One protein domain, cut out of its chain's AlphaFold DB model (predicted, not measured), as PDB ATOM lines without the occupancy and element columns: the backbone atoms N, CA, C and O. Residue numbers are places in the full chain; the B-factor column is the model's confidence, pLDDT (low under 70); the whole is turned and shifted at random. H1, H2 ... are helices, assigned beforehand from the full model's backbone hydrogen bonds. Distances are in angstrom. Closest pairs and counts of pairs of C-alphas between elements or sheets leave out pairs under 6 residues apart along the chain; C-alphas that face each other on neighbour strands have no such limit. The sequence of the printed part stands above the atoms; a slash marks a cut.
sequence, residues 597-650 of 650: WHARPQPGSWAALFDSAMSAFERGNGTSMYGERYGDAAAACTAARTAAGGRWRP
ATOM      1  N   TRP A 597     145.447  92.400 146.908       77.69
ATOM      2  CA  TRP A 597     145.251  91.755 148.222       77.69
ATOM      3  C   TRP A 597     144.819  90.281 148.154       77.69
ATOM      4  O   TRP A 597     144.975  89.541 149.120       77.69
ATOM      5  N   HIS A 598     144.239  89.860 147.029       82.94
ATOM      6  CA  HIS A 598     143.827  88.477 146.790       82.94
ATOM      7  C   HIS A 598     144.900  87.633 146.093       82.94
ATOM      8  O   HIS A 598     144.794  86.405 146.093       82.94
ATOM      9  N   ALA A 599     145.917  88.263 145.504       85.88
ATOM     10  CA  ALA A 599     147.030  87.552 144.904       85.88
ATOM     11  C   ALA A 599     147.888  86.937 146.009       85.88
ATOM     12  O   ALA A 599     148.219  87.574 147.011       85.88
ATOM     13  N   ARG A 600     148.252  85.667 145.826       87.94
ATOM     14  CA  ARG A 600     149.220  85.030 146.716       87.94
ATOM     15  C   ARG A 600     150.596  85.637 146.449       87.94
ATOM     16  O   ARG A 600     150.962  85.744 145.277       87.94
ATOM     17  N   PRO A 601     151.375  85.976 147.489       89.50
ATOM     18  CA  PRO A 601     152.763  86.358 147.295       89.50
ATOM     19  C   PRO A 601     153.498  85.262 146.523       89.50
ATOM     20  O   PRO A 601     153.444  84.085 146.892       89.50
ATOM     21  N   GLN A 602     154.171  85.634 145.438       89.56
ATOM     22  CA  GLN A 602     154.944  84.684 144.650       89.56
ATOM     23  C   GLN A 602     156.064  84.090 145.521       89.56
ATOM     24  O   GLN A 602     156.787  84.863 146.162       89.56
ATOM     25  N   PRO A 603     156.242  82.757 145.568       90.38
ATOM     26  CA  PRO A 603     157.324  82.140 146.328       90.38
ATOM     27  C   PRO A 603     158.687  82.744 145.972       90.38
ATOM     28  O   PRO A 603     158.992  82.943 144.799       90.38
ATOM     29  N   GLY A 604     159.489  83.066 146.987       87.94
ATOM     30  CA  GLY A 604     160.790  83.714 146.803       87.94
ATOM     31  C   GLY A 604     160.735  85.221 146.542       87.94
ATOM     32  O   GLY A 604     161.784  85.840 146.479       87.94
ATOM     33  N   SER A 605     159.559  85.848 146.425       88.62
ATOM     34  CA  SER A 605     159.443  87.316 146.381       88.62
ATOM     35  C   SER A 605     159.701  87.963 147.739       88.62
ATOM     36  O   SER A 605     159.508  87.348 148.790       88.62
ATOM     37  N   TRP A 606     160.057  89.251 147.727       85.94
ATOM     38  CA  TRP A 606     160.099  90.059 148.947       85.94
ATOM     39  C   TRP A 606     158.763  90.025 149.694       85.94
ATOM     40  O   TRP A 606     158.758  89.880 150.910       85.94
ATOM     41  N   ALA A 607     157.631  90.059 148.981       86.50
ATOM     42  CA  ALA A 607     156.307  89.942 149.589       86.50
ATOM     43  C   ALA A 607     156.112  88.600 150.318       86.50
ATOM     44  O   ALA A 607     155.610  88.588 151.437       86.50
ATOM     45  N   ALA A 608     156.554  87.480 149.734       89.00
ATOM     46  CA  ALA A 608     156.486  86.169 150.389       89.00
ATOM     47  C   ALA A 608     157.411  86.079 151.611       89.00
ATOM     48  O   ALA A 608     157.070  85.443 152.610       89.00
ATOM     49  N   LEU A 609     158.568  86.741 151.550       89.62
ATOM     50  CA  LEU A 609     159.494  86.865 152.669       89.62
ATOM     51  C   LEU A 609     158.875  87.693 153.810       89.62
ATOM     52  O   LEU A 609     158.933  87.265 154.963       89.62
ATOM     53  N   PHE A 610     158.225  88.821 153.503       88.25
ATOM     54  CA  PHE A 610     157.492  89.634 154.481       88.25
ATOM     55  C   PHE A 610     156.312  88.883 155.100       88.25
ATOM     56  O   PHE A 610     156.175  88.880 156.322       88.25
ATOM     57  N   ASP A 611     155.504  88.208 154.284       89.38
ATOM     58  CA  ASP A 611     154.374  87.394 154.742       89.38
ATOM     59  C   ASP A 611     154.840  86.270 155.683       89.38
ATOM     60  O   ASP A 611     154.304  86.088 156.780       89.38
ATOM     61  N   SER A 612     155.927  85.581 155.318       90.50
ATOM     62  CA  SER A 612     156.540  84.536 156.145       90.50
ATOM     63  C   SER A 612     157.102  85.086 157.459       90.50
ATOM     64  O   SER A 612     156.908  84.474 158.514       90.50
ATOM     65  N   ALA A 613     157.774  86.241 157.417       89.50
ATOM     66  CA  ALA A 613     158.325  86.901 158.597       89.50
ATOM     67  C   ALA A 613     157.219  87.378 159.550       89.50
ATOM     68  O   ALA A 613     157.300  87.126 160.753       89.50
ATOM     69  N   MET A 614     156.155  87.992 159.024       90.00
ATOM     70  CA  MET A 614     155.005  88.430 159.817       90.00
ATOM     71  C   MET A 614     154.276  87.235 160.438       90.00
ATOM     72  O   MET A 614     154.035  87.203 161.641       90.00
ATOM     73  N   SER A 615     154.046  86.185 159.651       91.50
ATOM     74  CA  SER A 615     153.513  84.908 160.125       91.50
ATOM     75  C   SER A 615     154.354  84.293 161.256       91.50
ATOM     76  O   SER A 615     153.815  83.736 162.216       91.50
ATOM     77  N   ALA A 616     155.686  84.345 161.157       91.00
ATOM     78  CA  ALA A 616     156.582  83.857 162.206       91.00
ATOM     79  C   ALA A 616     156.521  84.737 163.463       91.00
ATOM     80  O   ALA A 616     156.487  84.197 164.572       91.00
ATOM     81  N   PHE A 617     156.460  86.059 163.291       92.25
ATOM     82  CA  PHE A 617     156.264  87.024 164.368       92.25
ATOM     83  C   PHE A 617     154.955  86.765 165.120       92.25
ATOM     84  O   PHE A 617     155.002  86.547 166.325       92.25
ATOM     85  N   GLU A 618     153.812  86.668 164.439       88.06
ATOM     86  CA  GLU A 618     152.502  86.414 165.065       88.06
ATOM     87  C   GLU A 618     152.445  85.093 165.844       88.06
ATOM     88  O   GLU A 618     151.777  84.993 166.873       88.06
ATOM     89  N   ARG A 619     153.184  84.074 165.388       91.88
ATOM     90  CA  ARG A 619     153.328  82.797 166.108       91.88
ATOM     91  C   ARG A 619     154.288  82.861 167.299       91.88
ATOM     92  O   ARG A 619     154.415  81.872 168.011       91.88
ATOM     93  N   GLY A 620     154.989  83.977 167.499       91.44
ATOM     94  CA  GLY A 620     156.046  84.122 168.502       91.44
ATOM     95  C   GLY A 620     157.348  83.387 168.155       91.44
ATOM     96  O   GLY A 620     158.247  83.322 168.989       91.44
ATOM     97  N   ASN A 621     157.468  82.861 166.933       94.19
ATOM     98  CA  ASN A 621     158.621  82.084 166.462       94.19
ATOM     99  C   ASN A 621     159.654  82.940 165.711       94.19
ATOM    100  O   ASN A 621     160.634  82.411 165.190       94.19
ATOM    101  N   GLY A 622     159.435  84.250 165.623       90.44
ATOM    102  CA  GLY A 622     160.308  85.182 164.927       90.44
ATOM    103  C   GLY A 622     160.171  86.602 165.457       90.44
ATOM    104  O   GLY A 622     159.368  86.884 166.351       90.44
ATOM    105  N   THR A 623     160.979  87.496 164.901       89.00
ATOM    106  CA  THR A 623     160.842  88.935 165.119       89.00
ATOM    107  C   THR A 623     160.058  89.580 163.982       89.00
ATOM    108  O   THR A 623     160.092  89.085 162.857       89.00
ATOM    109  N   SER A 624     159.406  90.710 164.249       85.94
ATOM    110  CA  SER A 624     158.850  91.562 163.202       85.94
ATOM    111  C   SER A 624     159.971  92.095 162.305       85.94
ATOM    112  O   SER A 624     161.163  91.996 162.621       85.94
ATOM    113  N   MET A 625     159.587  92.729 161.200       81.25
ATOM    114  CA  MET A 625     160.503  93.462 160.318       81.25
ATOM    115  C   MET A 625     161.358  94.521 161.039       81.25
ATOM    116  O   MET A 625     162.429  94.876 160.555       81.25
ATOM    117  N   TYR A 626     160.920  94.983 162.213       82.69
ATOM    118  CA  TYR A 626     161.622  95.964 163.043       82.69
ATOM    119  C   TYR A 626     162.499  95.321 164.130       82.69
ATOM    120  O   TYR A 626     163.095  96.023 164.943       82.69
ATOM    121  N   GLY A 627     162.592  93.987 164.162       85.88
ATOM    122  CA  GLY A 627     163.348  93.243 165.173       85.88
ATOM    123  C   GLY A 627     162.602  93.035 166.496       85.88
ATOM    124  O   GLY A 627     163.201  92.570 167.464       85.88
ATOM    125  N   GLU A 628     161.306  93.345 166.562       86.25
ATOM    126  CA  GLU A 628     160.502  93.199 167.780       86.25
ATOM    127  C   GLU A 628     160.031  91.756 167.958       86.25
ATOM    128  O   GLU A 628     159.708  91.086 166.982       86.25
ATOM    129  N   ARG A 629     159.925  91.265 169.194       88.88
ATOM    130  CA  ARG A 629     159.289  89.968 169.479       88.88
ATOM    131  C   ARG A 629     157.829  90.174 169.848       88.88
ATOM    132  O   ARG A 629     157.497  91.120 170.556       88.88
ATOM    133  N   TYR A 630     156.961  89.264 169.418       86.88
ATOM    134  CA  TYR A 630     155.517  89.401 169.631       86.88
ATOM    135  C   TYR A 630     155.133  89.483 171.113       86.88
ATOM    136  O   TYR A 630     154.308  90.312 171.491       86.88
ATOM    137  N   GLY A 631     155.787  88.691 171.970       85.62
ATOM    138  CA  GLY A 631     155.592  88.761 173.423       85.62
ATOM    139  C   GLY A 631     155.967  90.124 174.012       85.62
ATOM    140  O   GLY A 631     155.217  90.669 174.819       85.62
ATOM    141  N   ASP A 632     157.073  90.710 173.548       85.56
ATOM    142  CA  ASP A 632     157.556  92.011 174.018       85.56
ATOM    143  C   ASP A 632     156.645  93.146 173.533       85.56
ATOM    144  O   ASP A 632     156.313  94.047 174.301       85.56
ATOM    145  N   ALA A 633     156.177  93.076 172.283       75.88
ATOM    146  CA  ALA A 633     155.243  94.042 171.711       75.88
ATOM    147  C   ALA A 633     153.874  94.002 172.414       75.88
ATOM    148  O   ALA A 633     153.321  95.043 172.780       75.88
ATOM    149  N   ALA A 634     153.343  92.802 172.673       76.12
ATOM    150  CA  ALA A 634     152.093  92.622 173.408       76.12
ATOM    151  C   ALA A 634     152.205  93.116 174.861       76.12
ATOM    152  O   ALA A 634     151.296  93.788 175.365       76.12
ATOM    153  N   ALA A 635     153.333  92.839 175.523       80.75
ATOM    154  CA  ALA A 635     153.615  93.332 176.865       80.75
ATOM    155  C   ALA A 635     153.750  94.864 176.892       80.75
ATOM    156  O   ALA A 635     153.142  95.509 177.744       80.75
ATOM    157  N   ALA A 636     154.463  95.459 175.931       79.69
ATOM    158  CA  ALA A 636     154.621  96.909 175.818       79.69
ATOM    159  C   ALA A 636     153.282  97.621 175.582       79.69
ATOM    160  O   ALA A 636     152.987  98.615 176.244       79.69
ATOM    161  N   CYS A 637     152.435  97.085 174.699       75.69
ATOM    162  CA  CYS A 637     151.098  97.624 174.455       75.69
ATOM    163  C   CYS A 637     150.211  97.526 175.710       75.69
ATOM    164  O   CYS A 637     149.501  98.467 176.063       75.69
ATOM    165  N   THR A 638     150.300  96.415 176.446       78.50
ATOM    166  CA  THR A 638     149.587  96.243 177.722       78.50
ATOM    167  C   THR A 638     150.079  97.228 178.785       78.50
ATOM    168  O   THR A 638     149.265  97.827 179.493       78.50
ATOM    169  N   ALA A 639     151.393  97.442 178.873       79.94
ATOM    170  CA  ALA A 639     151.998  98.396 179.796       79.94
ATOM    171  C   ALA A 639     151.563  99.835 179.480       79.94
ATOM    172  O   ALA A 639     151.154 100.544 180.396       79.94
ATOM    173  N   ALA A 640     151.554 100.231 178.202       78.69
ATOM    174  CA  ALA A 640     151.062 101.541 177.766       78.69
ATOM    175  C   ALA A 640     149.590 101.751 178.157       78.69
ATOM    176  O   ALA A 640     149.257 102.702 178.856       78.69
ATOM    177  N   ARG A 641     148.711 100.781 177.862       77.00
ATOM    178  CA  ARG A 641     147.294 100.839 178.278       77.00
ATOM    179  C   ARG A 641     147.106 100.965 179.790       77.00
ATOM    180  O   ARG A 641     146.158 101.609 180.240       77.00
ATOM    181  N   THR A 642     147.971 100.311 180.562       81.50
ATOM    182  CA  THR A 642     147.944 100.375 182.028       81.50
ATOM    183  C   THR A 642     148.406 101.752 182.511       81.50
ATOM    184  O   THR A 642     147.750 102.336 183.370       81.50
ATOM    185  N   ALA A 643     149.470 102.304 181.917       80.19
ATOM    186  CA  ALA A 643     149.970 103.645 182.217       80.19
ATOM    187  C   ALA A 643     148.939 104.737 181.886       80.19
ATOM    188  O   ALA A 643     148.763 105.670 182.662       80.19
ATOM    189  N   ALA A 644     148.168 104.560 180.813       80.31
ATOM    190  CA  ALA A 644     147.062 105.434 180.424       80.31
ATOM    191  C   ALA A 644     145.803 105.321 181.320       80.31
ATOM    192  O   ALA A 644     144.705 105.741 180.942       80.31
ATOM    193  N   GLY A 645     145.916 104.684 182.492       84.00
ATOM    194  CA  GLY A 645     144.837 104.576 183.473       84.00
ATOM    195  C   GLY A 645     143.642 103.736 183.011       84.00
ATOM    196  O   GLY A 645     142.525 103.958 183.476       84.00
ATOM    197  N   GLY A 646     143.830 102.809 182.063       59.28
ATOM    198  CA  GLY A 646     142.774 101.897 181.610       59.28
ATOM    199  C   GLY A 646     141.578 102.562 180.909       59.28
ATOM    200  O   GLY A 646     140.611 101.869 180.584       59.28
ATOM    201  N   ARG A 647     141.623 103.878 180.633       51.12
ATOM    202  CA  ARG A 647     140.543 104.601 179.930       51.12
ATOM    203  C   ARG A 647     140.483 104.307 178.430       51.12
ATOM    204  O   ARG A 647     139.506 104.672 177.783       51.12
ATOM    205  N   TRP A 648     141.455 103.576 177.888       46.00
ATOM    206  CA  TRP A 648     141.402 103.029 176.533       46.00
ATOM    207  C   TRP A 648     140.380 101.882 176.447       46.00
ATOM    208  O   TRP A 648     140.719 100.697 176.600       46.00
ATOM    209  N   ARG A 649     139.110 102.241 176.216       37.50
ATOM    210  CA  ARG A 649     138.057 101.304 175.804       37.50
ATOM    211  C   ARG A 649     138.049 101.167 174.269       37.50
ATOM    212  O   ARG A 649     138.215 102.177 173.595       37.50
ATOM    213  N   PRO A 650     137.928  99.932 173.744       38.56
ATOM    214  CA  PRO A 650     138.015  99.629 172.313       38.56
ATOM    215  C   PRO A 650     136.868 100.198 171.479       38.56
ATOM    216  O   PRO A 650     135.771 100.417 172.045       38.56
TER     217      PRO A 650
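Overview. This is residues 597 to 650 of the 650 residues of an uncharacterized protein of Chlamydomonas reinhardtii (UniProt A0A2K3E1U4). Two helices follow each other end to end and make a wide, open V, with H1 as one arm, H2 as the other, and the loop of residues 619 to 629 winding round the corner between them. The tails before H1 and after H2 both turn toward the open side of the V. The printed part has 54 residues, with two named helices in the order H1, H2 and no named strand; its class is all helix. It is only just extended, close to loose, with a radius of gyration of the C-alphas of 15.1 A, and only just elongated, spanning 45 by 23 by 16 A.

Along the chain. Begin with the longest helix, H2, residues 630 to 643. Find C-alpha 630 at (155.517, 89.401, 169.631); from there H2 runs 19.8 A to C-alpha 643 at (149.970, 103.645, 182.217). Then go back to C-alpha 606 at (160.099, 90.059, 148.947), where H1, residues 606 to 618, begins; it is 18.2 A long.

Arrangement. Look where H1 ends and H2 begins: the two helices are close but not clearly touching, with 2 pairs of C-alphas within 8 A. Their closest C-alphas, those of Phe 617 and Tyr 630, are 5.8 A apart. The helices run the same way at a steep tilt of 61 degrees, and their centres are 21.9 A apart. In the backbones of H1 and H2, every O i to N i+4 pair is within hydrogen-bond range.

Size, cuts and confidence. The two C-alphas farthest apart are those of Pro 603 and Gly 645, at 45.2 A. The printed part has no cut, and 11 residues make the long link from H1 to H2. Residues 602 to 607, of which 606 and 607 belong to H1, stand free. Mean pLDDT of the printed part is 82.0; look for values under 70 at residues 646 to 650, the last of which is the chain's last residue.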